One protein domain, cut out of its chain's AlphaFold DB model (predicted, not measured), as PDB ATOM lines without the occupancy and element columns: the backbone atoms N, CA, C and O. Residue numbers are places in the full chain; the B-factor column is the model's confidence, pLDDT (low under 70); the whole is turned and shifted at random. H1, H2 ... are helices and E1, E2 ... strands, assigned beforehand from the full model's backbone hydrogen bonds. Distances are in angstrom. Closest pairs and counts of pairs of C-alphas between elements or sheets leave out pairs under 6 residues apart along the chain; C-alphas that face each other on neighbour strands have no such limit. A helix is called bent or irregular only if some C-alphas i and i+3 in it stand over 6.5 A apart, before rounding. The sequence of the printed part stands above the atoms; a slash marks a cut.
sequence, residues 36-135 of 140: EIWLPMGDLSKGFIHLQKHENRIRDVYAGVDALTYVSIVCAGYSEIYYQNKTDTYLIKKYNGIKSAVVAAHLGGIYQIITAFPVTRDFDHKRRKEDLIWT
ATOM      1  N   GLU A  36     106.065 128.365 119.108       90.75
ATOM      2  CA  GLU A  36     106.725 127.829 120.303       90.75
ATOM      3  C   GLU A  36     107.100 128.955 121.276       90.75
ATOM      4  O   GLU A  36     107.585 130.002 120.856       90.75
ATOM      5  N   ILE A  37     106.897 128.760 122.580       90.19
ATOM      6  CA  ILE A  37     107.257 129.734 123.616       90.19
ATOM      7  C   ILE A  37     108.699 129.485 124.052       90.19
ATOM      8  O   ILE A  37     109.007 128.432 124.608       90.19
ATOM      9  N   TRP A  38     109.558 130.478 123.860       88.62
ATOM     10  CA  TRP A  38     110.992 130.392 124.094       88.62
ATOM     11  C   TRP A  38     111.513 131.455 125.041       88.62
ATOM     12  O   TRP A  38     110.996 132.565 125.165       88.62
ATOM     13  N   LEU A  39     112.645 131.122 125.632       84.69
ATOM     14  CA  LEU A  39     113.527 132.043 126.310       84.69
ATOM     15  C   LEU A  39     114.943 131.875 125.756       84.69
ATOM     16  O   LEU A  39     115.497 130.782 125.887       84.69
ATOM     17  N   PRO A  40     115.564 132.920 125.195       74.56
ATOM     18  CA  PRO A  40     116.925 132.823 124.684       74.56
ATOM     19  C   PRO A  40     117.959 132.583 125.793       74.56
ATOM     20  O   PRO A  40     117.849 133.106 126.904       74.56
ATOM     21  N   MET A  41     118.991 131.801 125.473       66.19
ATOM     22  CA  MET A  41     120.128 131.539 126.360       66.19
ATOM     23  C   MET A  41     121.084 132.743 126.338       66.19
ATOM     24  O   MET A  41     121.360 133.289 125.274       66.19
ATOM     25  N   GLY A  42     121.597 133.166 127.497       58.34
ATOM     26  CA  GLY A  42     122.659 134.182 127.589       58.34
ATOM     27  C   GLY A  42     122.272 135.502 128.259       58.34
ATOM     28  O   GLY A  42     123.146 136.161 128.812       58.34
ATOM     29  N   ASP A  43     120.988 135.867 128.306       62.47
ATOM     30  CA  ASP A  43     120.539 137.024 129.090       62.47
ATOM     31  C   ASP A  43     119.159 136.787 129.708       62.47
ATOM     32  O   ASP A  43     118.120 137.234 129.214       62.47
ATOM     33  N   LEU A  44     119.168 136.080 130.839       59.03
ATOM     34  CA  LEU A  44     117.972 135.888 131.652       59.03
ATOM     35  C   LEU A  44     117.399 137.234 132.118       59.03
ATOM     36  O   LEU A  44     116.198 137.337 132.320       59.03
ATOM     37  N   SER A  45     118.186 138.306 132.234       57.41
ATOM     38  CA  SER A  45     117.629 139.597 132.641       57.41
ATOM     39  C   SER A  45     116.648 140.131 131.586       57.41
ATOM     40  O   SER A  45     115.522 140.485 131.929       57.41
ATOM     41  N   LYS A  46     116.961 140.045 130.289       58.75
ATOM     42  CA  LYS A  46     116.074 140.539 129.214       58.75
ATOM     43  C   LYS A  46     114.687 139.884 129.169       58.75
ATOM     44  O   LYS A  46     113.748 140.538 128.726       58.75
ATOM     45  N   GLY A  47     114.556 138.641 129.640       57.16
ATOM     46  CA  GLY A  47     113.279 137.917 129.738       57.16
ATOM     47  C   GLY A  47     112.693 137.803 131.154       57.16
ATOM     48  O   GLY A  47     111.578 137.312 131.313       57.16
ATOM     49  N   PHE A  48     113.429 138.215 132.198       66.88
ATOM     50  CA  PHE A  48     113.070 137.971 133.606       66.88
ATOM     51  C   PHE A  48     113.396 139.107 134.577       66.88
ATOM     52  O   PHE A  48     113.328 138.888 135.788       66.88
ATOM     53  N   ILE A  49     113.703 140.320 134.110       66.44
ATOM     54  CA  ILE A  49     114.048 141.468 134.978       66.44
ATOM     55  C   ILE A  49     113.083 141.623 136.166       66.44
ATOM     56  O   ILE A  49     113.509 141.966 137.269       66.44
ATOM     57  N   HIS A  50     111.782 141.367 135.985       69.56
ATOM     58  CA  HIS A  50     110.832 141.444 137.101       69.56
ATOM     59  C   HIS A  50     110.740 140.163 137.931       69.56
ATOM     60  O   HIS A  50     110.438 140.257 139.118       69.56
ATOM     61  N   LEU A  51     111.014 138.990 137.359       75.62
ATOM     62  CA  LEU A  51     110.987 137.738 138.109       75.62
ATOM     63  C   LEU A  51     112.146 137.660 139.105       75.62
ATOM     64  O   LEU A  51     111.930 137.247 140.239       75.62
ATOM     65  N   GLN A  52     113.334 138.140 138.720       74.81
ATOM     66  CA  GLN A  52     114.507 138.210 139.603       74.81
ATOM     67  C   GLN A  52     114.217 139.016 140.876       74.81
ATOM     68  O   GLN A  52     114.570 138.608 141.978       74.81
ATOM     69  N   LYS A  53     113.459 140.116 140.758       78.06
ATOM     70  CA  LYS A  53     113.022 140.927 141.912       78.06
ATOM     71  C   LYS A  53     112.100 140.174 142.875       78.06
ATOM     72  O   LYS A  53     111.864 140.635 143.989       78.06
ATOM     73  N   HIS A  54     111.546 139.049 142.445       77.38
ATOM     74  CA  HIS A  54     110.616 138.238 143.213       77.38
ATOM     75  C   HIS A  54     111.130 136.815 143.457       77.38
ATOM     76  O   HIS A  54     110.367 135.997 143.963       77.38
ATOM     77  N   GLU A  55     112.390 136.515 143.140       81.81
ATOM     78  CA  GLU A  55     112.938 135.156 143.193       81.81
ATOM     79  C   GLU A  55     112.824 134.534 144.588       81.81
ATOM     80  O   GLU A  55     112.306 133.429 144.728       81.81
ATOM     81  N   ASN A  56     113.192 135.282 145.631       81.19
ATOM     82  CA  ASN A  56     113.041 134.821 147.013       81.19
ATOM     83  C   ASN A  56     111.573 134.527 147.344       81.19
ATOM     84  O   ASN A  56     111.251 133.457 147.840       81.19
ATOM     85  N   ARG A  57     110.654 135.416 146.945       80.81
ATOM     86  CA  ARG A  57     109.218 135.212 147.171       80.81
ATOM     87  C   ARG A  57     108.677 133.994 146.423       80.81
ATOM     88  O   ARG A  57     107.779 133.331 146.927       80.81
ATOM     89  N   ILE A  58     109.181 133.705 145.224       81.25
ATOM     90  CA  ILE A  58     108.821 132.487 144.486       81.25
ATOM     91  C   ILE A  58     109.274 131.269 145.270       81.25
ATOM     92  O   ILE A  58     108.471 130.367 145.489       81.25
ATOM     93  N   ARG A  59     110.532 131.271 145.711       85.00
ATOM     94  CA  ARG A  59     111.115 130.178 146.480       85.00
ATOM     95  C   ARG A  59     110.328 129.925 147.767       85.00
ATOM     96  O   ARG A  59     110.017 128.775 148.059       85.00
ATOM     97  N   ASP A  60     109.938 130.987 148.464       82.56
ATOM     98  CA  ASP A  60     109.187 130.913 149.718       82.56
ATOM     99  C   ASP A  60     107.749 130.413 149.502       82.56
ATOM    100  O   ASP A  60     107.285 129.507 150.190       82.56
ATOM    101  N   VAL A  61     107.031 130.973 148.520       80.69
ATOM    102  CA  VAL A  61     105.616 130.641 148.259       80.69
ATOM    103  C   VAL A  61     105.460 129.281 147.575       80.69
ATOM    104  O   VAL A  61     104.456 128.598 147.773       80.69
ATOM    105  N   TYR A  62     106.432 128.882 146.757       81.06
ATOM    106  CA  TYR A  62     106.375 127.671 145.940       81.06
ATOM    107  C   TYR A  62     107.448 126.647 146.336       81.06
ATOM    108  O   TYR A  62     107.949 125.933 145.477       81.06
ATOM    109  N   ALA A  63     107.773 126.551 147.629       83.88
ATOM    110  CA  ALA A  63     108.551 125.456 148.222       83.88
ATOM    111  C   ALA A  63     109.874 125.135 147.494       83.88
ATOM    112  O   ALA A  63     110.132 123.996 147.112       83.88
ATOM    113  N   GLY A  64     110.720 126.143 147.287       82.88
ATOM    114  CA  GLY A  64     112.041 125.954 146.684       82.88
ATOM    115  C   GLY A  64     112.092 126.116 145.162       82.88
ATOM    116  O   GLY A  64     113.181 126.057 144.599       82.88
ATOM    117  N   VAL A  65     110.958 126.342 144.488       86.06
ATOM    118  CA  VAL A  65     110.906 126.511 143.026       86.06
ATOM    119  C   VAL A  65     111.758 127.700 142.571       86.06
ATOM    120  O   VAL A  65     111.611 128.816 143.070       86.06
ATOM    121  N   ASP A  66     112.632 127.463 141.593       85.56
ATOM    122  CA  ASP A  66     113.436 128.503 140.953       85.56
ATOM    123  C   ASP A  66     112.655 129.280 139.871       85.56
ATOM    124  O   ASP A  66     111.539 128.932 139.474       85.56
ATOM    125  N   ALA A  67     113.262 130.359 139.378       81.56
ATOM    126  CA  ALA A  67     112.703 131.249 138.363       81.56
ATOM    127  C   ALA A  67     112.352 130.559 137.023       81.56
ATOM    128  O   ALA A  67     111.295 130.836 136.443       81.56
ATOM    129  N   LEU A  68     113.209 129.662 136.529       84.06
ATOM    130  CA  LEU A  68     112.997 128.948 135.265       84.06
ATOM    131  C   LEU A  68     111.856 127.941 135.405       84.06
ATOM    132  O   LEU A  68     110.928 127.932 134.593       84.06
ATOM    133  N   THR A  69     111.887 127.155 136.479       86.75
ATOM    134  CA  THR A  69     110.844 126.196 136.846       86.75
ATOM    135  C   THR A  69     109.503 126.903 137.055       86.75
ATOM    136  O   THR A  69     108.457 126.418 136.620       86.75
ATOM    137  N   TYR A  70     109.500 128.098 137.648       87.31
ATOM    138  CA  TYR A  70     108.290 128.901 137.785       87.31
ATOM    139  C   TYR A  70     107.674 129.258 136.425       87.31
ATOM    140  O   TYR A  70     106.477 129.040 136.218       87.31
ATOM    141  N   VAL A  71     108.467 129.782 135.487       87.12
ATOM    142  CA  VAL A  71     107.972 130.165 134.151       87.12
ATOM    143  C   VAL A  71     107.474 128.968 133.369       87.12
ATOM    144  O   VAL A  71     106.382 129.017 132.808       87.12
ATOM    145  N   SER A  72     108.206 127.869 133.441       86.81
ATOM    146  CA  SER A  72     107.774 126.554 132.994       86.81
ATOM    147  C   SER A  72     106.356 126.199 133.437       86.81
ATOM    148  O   SER A  72     105.501 125.873 132.608       86.81
ATOM    149  N   ILE A  73     106.065 126.333 134.732       87.38
ATOM    150  CA  ILE A  73     104.745 126.024 135.278       87.38
ATOM    151  C   ILE A  73     103.679 126.930 134.654       87.38
ATOM    152  O   ILE A  73     102.583 126.442 134.357       87.38
ATOM    153  N   VAL A  74     103.968 128.221 134.463       89.06
ATOM    154  CA  VAL A  74     103.039 129.174 133.831       89.06
ATOM    155  C   VAL A  74     102.795 128.808 132.368       89.06
ATOM    156  O   VAL A  74     101.645 128.601 131.985       89.06
ATOM    157  N   CYS A  75     103.855 128.666 131.576       89.06
ATOM    158  CA  CYS A  75     103.802 128.401 130.139       89.06
ATOM    159  C   CYS A  75     103.190 127.036 129.796       89.06
ATOM    160  O   CYS A  75     102.434 126.930 128.837       89.06
ATOM    161  N   ALA A  76     103.408 126.000 130.605       85.56
ATOM    162  CA  ALA A  76     102.814 124.688 130.340       85.56
ATOM    163  C   ALA A  76     101.295 124.648 130.611       85.56
ATOM    164  O   ALA A  76     100.558 123.847 130.028       85.56
ATOM    165  N   GLY A  77     100.798 125.496 131.516       84.69
ATOM    166  CA  GLY A  77      99.444 125.348 132.053       84.69
ATOM    167  C   GLY A  77      98.595 126.606 132.090       84.69
ATOM    168  O   GLY A  77      97.625 126.608 132.842       84.69
ATOM    169  N   TYR A  78      98.947 127.658 131.353       91.00
ATOM    170  CA  TYR A  78      98.095 128.838 131.245       91.00
ATOM    171  C   TYR A  78      96.712 128.467 130.693       91.00
ATOM    172  O   TYR A  78      96.561 127.580 129.851       91.00
ATOM    173  N   SER A  79      95.697 129.149 131.203       90.81
ATOM    174  CA  SER A  79      94.291 128.967 130.855       90.81
ATOM    175  C   SER A  79      93.733 130.127 130.043       90.81
ATOM    176  O   SER A  79      92.666 129.973 129.465       90.81
ATOM    177  N   GLU A  80      94.424 131.265 129.997       91.81
ATOM    178  CA  GLU A  80      93.948 132.491 129.352       91.81
ATOM    179  C   GLU A  80      95.101 133.198 128.637       91.81
ATOM    180  O   GLU A  80      96.245 133.163 129.109       91.81
ATOM    181  N   ILE A  81      94.780 133.871 127.532       92.50
ATOM    182  CA  ILE A  81      95.686 134.760 126.802       92.50
ATOM    183  C   ILE A  81      95.001 136.110 126.635       92.50
ATOM    184  O   ILE A  81      93.892 136.192 126.102       92.50
ATOM    185  N   TYR A  82      95.698 137.167 127.034       92.31
ATOM    186  CA  TYR A  82      95.278 138.545 126.831       92.31
ATOM    187  C   TYR A  82      96.227 139.254 125.870       92.31
ATOM    188  O   TYR A  82      97.441 139.167 126.032       92.31
ATOM    189  N   TYR A  83      95.690 140.001 124.913       91.88
ATOM    190  CA  TYR A  83      96.460 140.874 124.033       91.88
ATOM    191  C   TYR A  83      96.613 142.265 124.653       91.88
ATOM    192  O   TYR A  83      95.623 142.880 125.042       91.88
ATOM    193  N   GLN A  84      97.841 142.777 124.746       89.25
ATOM    194  CA  GLN A  84      98.151 144.100 125.291       89.25
ATOM    195  C   GLN A  84      98.379 145.107 124.153       89.25
ATOM    196  O   GLN A  84      99.485 145.237 123.631       89.25
ATOM    197  N   ASN A  85      97.347 145.887 123.811       83.19
ATOM    198  CA  ASN A  85      97.354 146.774 122.633       83.19
ATOM    199  C   ASN A  85      98.508 147.802 122.599       83.19
ATOM    200  O   ASN A  85      98.891 148.255 121.529       83.19
ATOM    201  N   LYS A  86      99.020 148.247 123.757       81.00
ATOM    202  CA  LYS A  86     100.041 149.314 123.822       81.00
ATOM    203  C   LYS A  86     101.438 148.827 123.425       81.00
ATOM    204  O   LYS A  86     102.237 149.623 122.944       81.00
ATOM    205  N   THR A  87     101.742 147.570 123.716       80.38
ATOM    206  CA  THR A  87     103.091 146.998 123.607       80.38
ATOM    207  C   THR A  87     103.176 145.885 122.579       80.38
ATOM    208  O   THR A  87     104.270 145.389 122.351       80.38
ATOM    209  N   ASP A  88     102.047 145.512 121.972       85.06
ATOM    210  CA  ASP A  88     101.944 144.400 121.026       85.06
ATOM    211  C   ASP A  88     102.477 143.082 121.617       85.06
ATOM    212  O   ASP A  88     103.231 142.321 121.015       85.06
ATOM    213  N   THR A  89     102.112 142.842 122.876       90.00
ATOM    214  CA  THR A  89     102.535 141.674 123.652       90.00
ATOM    215  C   THR A  89     101.340 140.890 124.155       90.00
ATOM    216  O   THR A  89     100.227 141.403 124.273       90.00
ATOM    217  N   TYR A  90     101.582 139.640 124.525       91.50
ATOM    218  CA  TYR A  90     100.574 138.728 125.033       91.50
ATOM    219  C   TYR A  90     100.845 138.416 126.498       91.50
ATOM    220  O   TYR A  90     101.960 138.077 126.881       91.50
ATOM    221  N   LEU A  91      99.818 138.511 127.329       91.19
ATOM    222  CA  LEU A  91      99.852 138.118 128.728       91.19
ATOM    223  C   LEU A  91      99.155 136.767 128.873       91.19
ATOM    224  O   LEU A  91      97.938 136.675 128.725       91.19
ATOM    225  N   ILE A  92      99.919 135.733 129.203       91.25
ATOM    226  CA  ILE A  92      99.386 134.412 129.536       91.25
ATOM    227  C   ILE A  92      99.144 134.313 131.041       91.25
ATOM    228  O   ILE A  92      99.964 134.769 131.845       91.25
ATOM    229  N   LYS A  93      98.013 133.724 131.438       89.44
ATOM    230  CA  LYS A  93      97.623 133.581 132.849       89.44
ATOM    231  C   LYS A  93      97.325 132.136 133.214       89.44
ATOM    232  O   LYS A  93      96.693 131.411 132.454       89.44
ATOM    233  N   LYS A  94      97.758 131.727 134.404       85.44
ATOM    234  CA  LYS A  94      97.517 130.413 135.011       85.44
ATOM    235  C   LYS A  94      96.955 130.576 136.423       85.44
ATOM    236  O   LYS A  94      97.260 131.558 137.100       85.44
ATOM    237  N   TYR A  95      96.182 129.583 136.872       77.44
ATOM    238  CA  TYR A  95      95.548 129.545 138.195       77.44
ATOM    239  C   TYR A  95      94.691 130.798 138.436       77.44
ATOM    240  O   TYR A  95      94.932 131.530 139.388       77.44
ATOM    241  N   ASN A  96      93.751 131.092 137.528       72.31
ATOM    242  CA  ASN A  96      92.885 132.282 137.594       72.31
ATOM    243  C   ASN A  96      93.677 133.602 137.726       72.31
ATOM    244  O   ASN A  96      93.300 134.508 138.460       72.31
ATOM    245  N   GLY A  97      94.836 133.683 137.063       70.75
ATOM    246  CA  GLY A  97      95.693 134.871 137.050       70.75
ATOM    247  C   GLY A  97      96.580 135.100 138.268       70.75
ATOM    248  O   GLY A  97      97.262 136.127 138.324       70.75
ATOM    249  N   ILE A  98      96.659 134.133 139.186       76.88
ATOM    250  CA  ILE A  98      97.661 134.129 140.264       76.88
ATOM    251  C   ILE A  98      99.074 134.117 139.674       76.88
ATOM    252  O   ILE A  98      99.968 134.808 140.162       76.88
ATOM    253  N   LYS A  99      99.273 133.355 138.594       84.88
ATOM    254  CA  LYS A  99     100.550 133.260 137.887       84.88
ATOM    255  C   LYS A  99     100.405 133.814 136.483       84.88
ATOM    256  O   LYS A  99      99.460 133.463 135.779       84.88
ATOM    257  N   SER A 100     101.336 134.654 136.048       88.12
ATOM    258  CA  SER A 100     101.288 135.195 134.689       88.12
ATOM    259  C   SER A 100     102.663 135.410 134.081       88.12
ATOM    260  O   SER A 100     103.644 135.606 134.799       88.12
ATOM    261  N   ALA A 101     102.724 135.377 132.755       89.31
ATOM    262  CA  ALA A 101     103.913 135.706 131.983       89.31
ATOM    263  C   ALA A 101     103.535 136.557 130.771       89.31
ATOM    264  O   ALA A 101     102.434 136.441 130.241       89.31
ATOM    265  N   VAL A 102     104.438 137.441 130.365       89.81
ATOM    266  CA  VAL A 102     104.312 138.245 129.152       89.81
ATOM    267  C   VAL A 102     105.237 137.655 128.106       89.81
ATOM    268  O   VAL A 102     106.424 137.455 128.370       89.81
ATOM    269  N   VAL A 103     104.689 137.412 126.925       90.62
ATOM    270  CA  VAL A 103     105.415 136.939 125.752       90.62
ATOM    271  C   VAL A 103     105.205 137.903 124.587       90.62
ATOM    272  O   VAL A 103     104.178 138.576 124.506       90.62
ATOM    273  N   ALA A 104     106.173 137.982 123.683       89.94
ATOM    274  CA  ALA A 104     106.093 138.769 122.457       89.94
ATOM    275  C   ALA A 104     106.337 137.866 121.250       89.94
ATOM    276  O   ALA A 104     107.155 136.948 121.328       89.94
ATOM    277  N   ALA A 105     105.647 138.126 120.142       87.38
ATOM    278  CA  ALA A 105     105.934 137.429 118.897       87.38
ATOM    279  C   ALA A 105     107.348 137.789 118.409       87.38
ATOM    280  O   ALA A 105     107.762 138.948 118.432       87.38
ATOM    281  N   HIS A 106     108.084 136.778 117.971       84.50
ATOM    282  CA  HIS A 106     109.398 136.877 117.360       84.50
ATOM    283  C   HIS A 106     109.368 136.222 115.972       84.50
ATOM    284  O   HIS A 106     108.412 135.535 115.597       84.50
ATOM    285  N   LEU A 107     110.415 136.449 115.180       76.94
ATOM    286  CA  LEU A 107     110.517 135.881 113.838       76.94
ATOM    287  C   LEU A 107     110.516 134.343 113.885       76.94
ATOM    288  O   LEU A 107     111.052 133.737 114.809       76.94
ATOM    289  N   GLY A 108     109.921 133.718 112.864       76.56
ATOM    290  CA  GLY A 108     109.950 132.261 112.696       76.56
ATOM    291  C   GLY A 108     108.922 131.474 113.516       76.56
ATOM    292  O   GLY A 108     109.123 130.285 113.734       76.56
ATOM    293  N   GLY A 109     107.828 132.099 113.969       80.94
ATOM    294  CA  GLY A 109     106.788 131.392 114.735       80.94
ATOM    295  C   GLY A 109     107.206 131.096 116.177       80.94
ATOM    296  O   GLY A 109     106.792 130.096 116.759       80.94
ATOM    297  N   ILE A 110     108.042 131.963 116.745       87.25
ATOM    298  CA  ILE A 110     108.533 131.863 118.117       87.25
ATOM    299  C   ILE A 110     107.899 132.979 118.944       87.25
ATOM    300  O   ILE A 110     107.797 134.113 118.491       87.25
ATOM    301  N   TYR A 111     107.505 132.673 120.173       90.25
ATOM    302  CA  TYR A 111     107.064 133.643 121.167       90.25
ATOM    303  C   TYR A 111     108.112 133.751 122.260       90.25
ATOM    304  O   TYR A 111     108.327 132.814 123.023       90.25
ATOM    305  N   GLN A 112     108.759 134.902 122.365       88.69
ATOM    306  CA  GLN A 112     109.790 135.124 123.361       88.69
ATOM    307  C   GLN A 112     109.184 135.572 124.692       88.69
ATOM    308  O   GLN A 112     108.383 136.507 124.734       88.69
ATOM    309  N   ILE A 113     109.608 134.958 125.793       88.88
ATOM    310  CA  ILE A 113     109.283 135.411 127.148       88.88
ATOM    311  C   ILE A 113     109.992 136.738 127.430       88.88
ATOM    312  O   ILE A 113     111.216 136.838 127.353       88.88
ATOM    313  N   ILE A 114     109.197 137.748 127.780       86.44
ATOM    314  CA  ILE A 114     109.662 139.092 128.142       86.44
ATOM    315  C   ILE A 114     109.771 139.241 129.658       86.44
ATOM    316  O   ILE A 114     110.692 139.879 130.161       86.44
ATOM    317  N   THR A 115     108.795 138.711 130.400       85.50
ATOM    318  CA  THR A 115     108.787 138.752 131.868       85.50
ATOM    319  C   THR A 115     107.760 137.784 132.455       85.50
ATOM    320  O   THR A 115     106.834 137.358 131.767       85.50
ATOM    321  N   ALA A 116     107.864 137.482 133.749       85.94
ATOM    322  CA  ALA A 116     106.860 136.732 134.492       85.94
ATOM    323  C   ALA A 116     106.622 137.311 135.890       85.94
ATOM    324  O   ALA A 116     107.494 137.942 136.489       85.94
ATOM    325  N   PHE A 117     105.412 137.098 136.403       83.25
ATOM    326  CA  PHE A 117     104.945 137.630 137.677       83.25
ATOM    327  C   PHE A 117     104.484 136.480 138.581       83.25
ATOM    328  O   PHE A 117     103.607 135.712 138.169       83.25
ATOM    329  N   PRO A 118     105.045 136.362 139.799       76.06
ATOM    330  CA  PRO A 118     104.681 135.335 140.778       76.06
ATOM    331  C   PRO A 118     103.578 135.736 141.743       76.06
ATOM    332  O   PRO A 118     103.104 134.910 142.522       76.06
ATOM    333  N   VAL A 119     103.192 137.006 141.687       74.12
ATOM    334  CA  VAL A 119     102.090 137.584 142.439       74.12
ATOM    335  C   VAL A 119     100.915 137.820 141.507       74.12
ATOM    336  O   VAL A 119     101.106 138.176 140.338       74.12
ATOM    337  N   THR A 120      99.711 137.672 142.056       68.94
ATOM    338  CA  THR A 120      98.464 137.951 141.356       68.94
ATOM    339  C   THR A 120      98.525 139.347 140.754       68.94
ATOM    340  O   THR A 120      98.660 140.353 141.455       68.94
ATOM    341  N   ARG A 121      98.443 139.419 139.427       64.56
ATOM    342  CA  ARG A 121      98.190 140.685 138.747       64.56
ATOM    343  C   ARG A 121      96.683 140.872 138.710       64.56
ATOM    344  O   ARG A 121      96.081 140.538 137.692       64.56
ATOM    345  N   ASP A 122      96.111 141.428 139.781       56.50
ATOM    346  CA  ASP A 122      94.712 141.881 139.809       56.50
ATOM    347  C   ASP A 122      94.480 143.057 138.836       56.50
ATOM    348  O   ASP A 122      94.656 144.236 139.133       56.50
ATOM    349  N   PHE A 123      94.328 142.672 137.564       56.41
ATOM    350  CA  PHE A 123      93.099 142.695 136.767       56.41
ATOM    351  C   PHE A 123      92.363 144.014 136.480       56.41
ATOM    352  O   PHE A 123      91.237 143.967 135.994       56.41
ATOM    353  N   ASP A 124      92.999 145.188 136.574       68.56
ATOM    354  CA  ASP A 124      92.510 146.326 135.768       68.56
ATOM    355  C   ASP A 124      93.000 146.221 134.312       68.56
ATOM    356  O   ASP A 124      93.892 146.947 133.852       68.56
ATOM    357  N   HIS A 125      92.426 145.252 133.601       75.75
ATOM    358  CA  HIS A 125      92.644 145.032 132.175       75.75
ATOM    359  C   HIS A 125      92.286 146.259 131.345       75.75
ATOM    360  O   HIS A 125      92.998 146.582 130.395       75.75
ATOM    361  N   LYS A 126      91.245 146.999 131.748       74.00
ATOM    362  CA  LYS A 126      90.817 148.226 131.070       74.00
ATOM    363  C   LYS A 126      91.909 149.288 131.125       74.00
ATOM    364  O   LYS A 126      92.314 149.801 130.084       74.00
ATOM    365  N   ARG A 127      92.470 149.563 132.306       78.75
ATOM    366  CA  ARG A 127      93.587 150.515 132.460       78.75
ATOM    367  C   ARG A 127      94.824 150.097 131.676       78.75
ATOM    368  O   ARG A 127      95.562 150.950 131.189       78.75
ATOM    369  N   ARG A 128      95.069 148.793 131.555       74.00
ATOM    370  CA  ARG A 128      96.235 148.252 130.842       74.00
ATOM    371  C   ARG A 128      95.996 147.982 129.359       74.00
ATOM    372  O   ARG A 128      96.952 147.659 128.661       74.00
ATOM    373  N   LYS A 129      94.767 148.189 128.878       83.56
ATOM    374  CA  LYS A 129      94.344 147.918 127.498       83.56
ATOM    375  C   LYS A 129      94.618 146.467 127.085       83.56
ATOM    376  O   LYS A 129      95.131 146.218 125.992       83.56
ATOM    377  N   GLU A 130      94.322 145.550 128.003       87.06
ATOM    378  CA  GLU A 130      94.468 144.107 127.829       87.06
ATOM    379  C   GLU A 130      93.110 143.506 127.463       87.06
ATOM    380  O   GLU A 130      92.156 143.645 128.224       87.06
ATOM    381  N   ASP A 131      93.031 142.820 126.330       89.62
ATOM    382  CA  ASP A 131      91.803 142.180 125.857       89.62
ATOM    383  C   ASP A 131      91.958 140.663 125.935       89.62
ATOM    384  O   ASP A 131      92.957 140.137 125.452       89.62
ATOM    385  N   LEU A 132      90.997 139.951 126.529       90.12
ATOM    386  CA  LEU A 132      90.997 138.486 126.510       90.12
ATOM    387  C   LEU A 132      90.773 138.010 125.071       90.12
ATOM    388  O   LEU A 132      89.775 138.380 124.454       90.12
ATOM    389  N   ILE A 133      91.688 137.198 124.547       92.00
ATOM    390  CA  ILE A 133      91.621 136.700 123.163       92.00
ATOM    391  C   ILE A 133      91.507 135.178 123.072       92.00
ATOM    392  O   ILE A 133      91.166 134.660 122.014       92.00
ATOM    393  N   TRP A 134      91.786 134.445 124.154       92.00
ATOM    394  CA  TRP A 134      91.705 132.985 124.154       92.00
ATOM    395  C   TRP A 134      91.579 132.419 125.566       92.00
ATOM    396  O   TRP A 134      92.218 132.916 126.498       92.00
ATOM    397  N   THR A 135      90.820 131.328 125.706       90.94
ATOM    398  CA  THR A 135      90.749 130.520 126.928       90.94
ATOM    399  C   THR A 135      90.908 129.033 126.611       90.94
ATOM    400  O   THR A 135      90.370 128.525 125.628       90.94
TER     401      THR A 135
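Overview. This is residues 36 to 135 of the 140 residues of an uncharacterized protein of Shinella fusca (UniProt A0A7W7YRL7). One strongly twisted sheet of six strands runs through the domain, with the long helix H3 packed on one face and the irregular helix H1 on the opposite face, where it is closest to the inner strand E5. H2 sits off the sheet, steeply tilted to H3 near that helix's first residues, while the short H4 grazes the sheet just before the last strand, E6. The printed part has 100 residues with four named helices and six named strands, in the order E1, H1, H2, H3, E2, E3, E4, E5, H4, E6; the class is mixed, helices and strands. The sheet runs E1, E5, E4, E3, E2, E6 and is mixed, with E1 and E5 parallel and its other neighbours antiparallel. The whole is compact, with a radius of gyration of the C-alphas of 12.9 A, and rounded, spanning 34 by 31 by 21 A.

Arrangement. Begin with E1, residues 36 to 40, an edge strand. Its parallel neighbour is E5, residues 110 to 117, where N 38 and O 111 are 2.8 A apart, within hydrogen-bond range. E5 bends by 55 degrees at residue 114. After E1 comes H1, residues 44 to 52, on the sheet at a height of 4.6 A but over none of its strands; its closest C-alphas to E5 are those of Gly 47 and Ile 114, 4.1 A apart. H2, residues 55 to 61, is not on the sheet, and H1 and H2 meet only through their link. Next look at H3, residues 67 to 77: H2 and H3 only just touch, with 3 pairs of C-alphas within 8 A, the closest being those of Glu 55 and Ala 67 at 6.2 A, and they run the same way at a steep tilt of 60 degrees. H1 and H3 lie on opposite faces of the sheet. E2, residues 80 to 84, E3, residues 89 to 94, E4, residues 99 to 106, and E5 form a meander, each strand the antiparallel neighbour of the one before. Here N 82 and O 91 are 2.8 A apart between E2 and E3, N 92 and O 101 2.8 A between E3 and E4, and N 102 and O 115 2.8 A between E4 and E5. H3 is on the sheet, and its closest C-alphas to E3 are those of Val 74 and Lys 94, 5.8 A apart. H4, residues 125 to 128, only grazes the sheet. E6, residues 130 to 135, is the other edge strand, antiparallel to E2, with N 83 and O 131 2.8 A apart. Every O i to N i+4 pair is within hydrogen-bond range in H2 and H3; in H1 it is 3 of 5, and H4 is too short for such a pair.

Along the chain. Find C-alpha 36 at (106.725, 127.829, 120.303), where E1 begins. H1 is irregular: C-alphas 47 and 50 are 8.5 A apart. H3, the longest helix, starts at C-alpha 67, (112.703, 131.249, 138.363), and is 15.8 A long. E3 measures 16.8 A, E4 22.6 A and E5 20.7 A. E6 runs 14.1 A to C-alpha 135 at (90.749, 130.520, 126.928).

Size, cuts and confidence. The two C-alphas farthest apart are those of Asp 60 and Gly 108, at 37.1 A. The printed part has no cut and no long link; from E5 to H4 the link is short, and the others are tight. The mean pLDDT of the printed part is 81.3, and this predicted model is under 70 at residues 41 to 50 and 120 to 124.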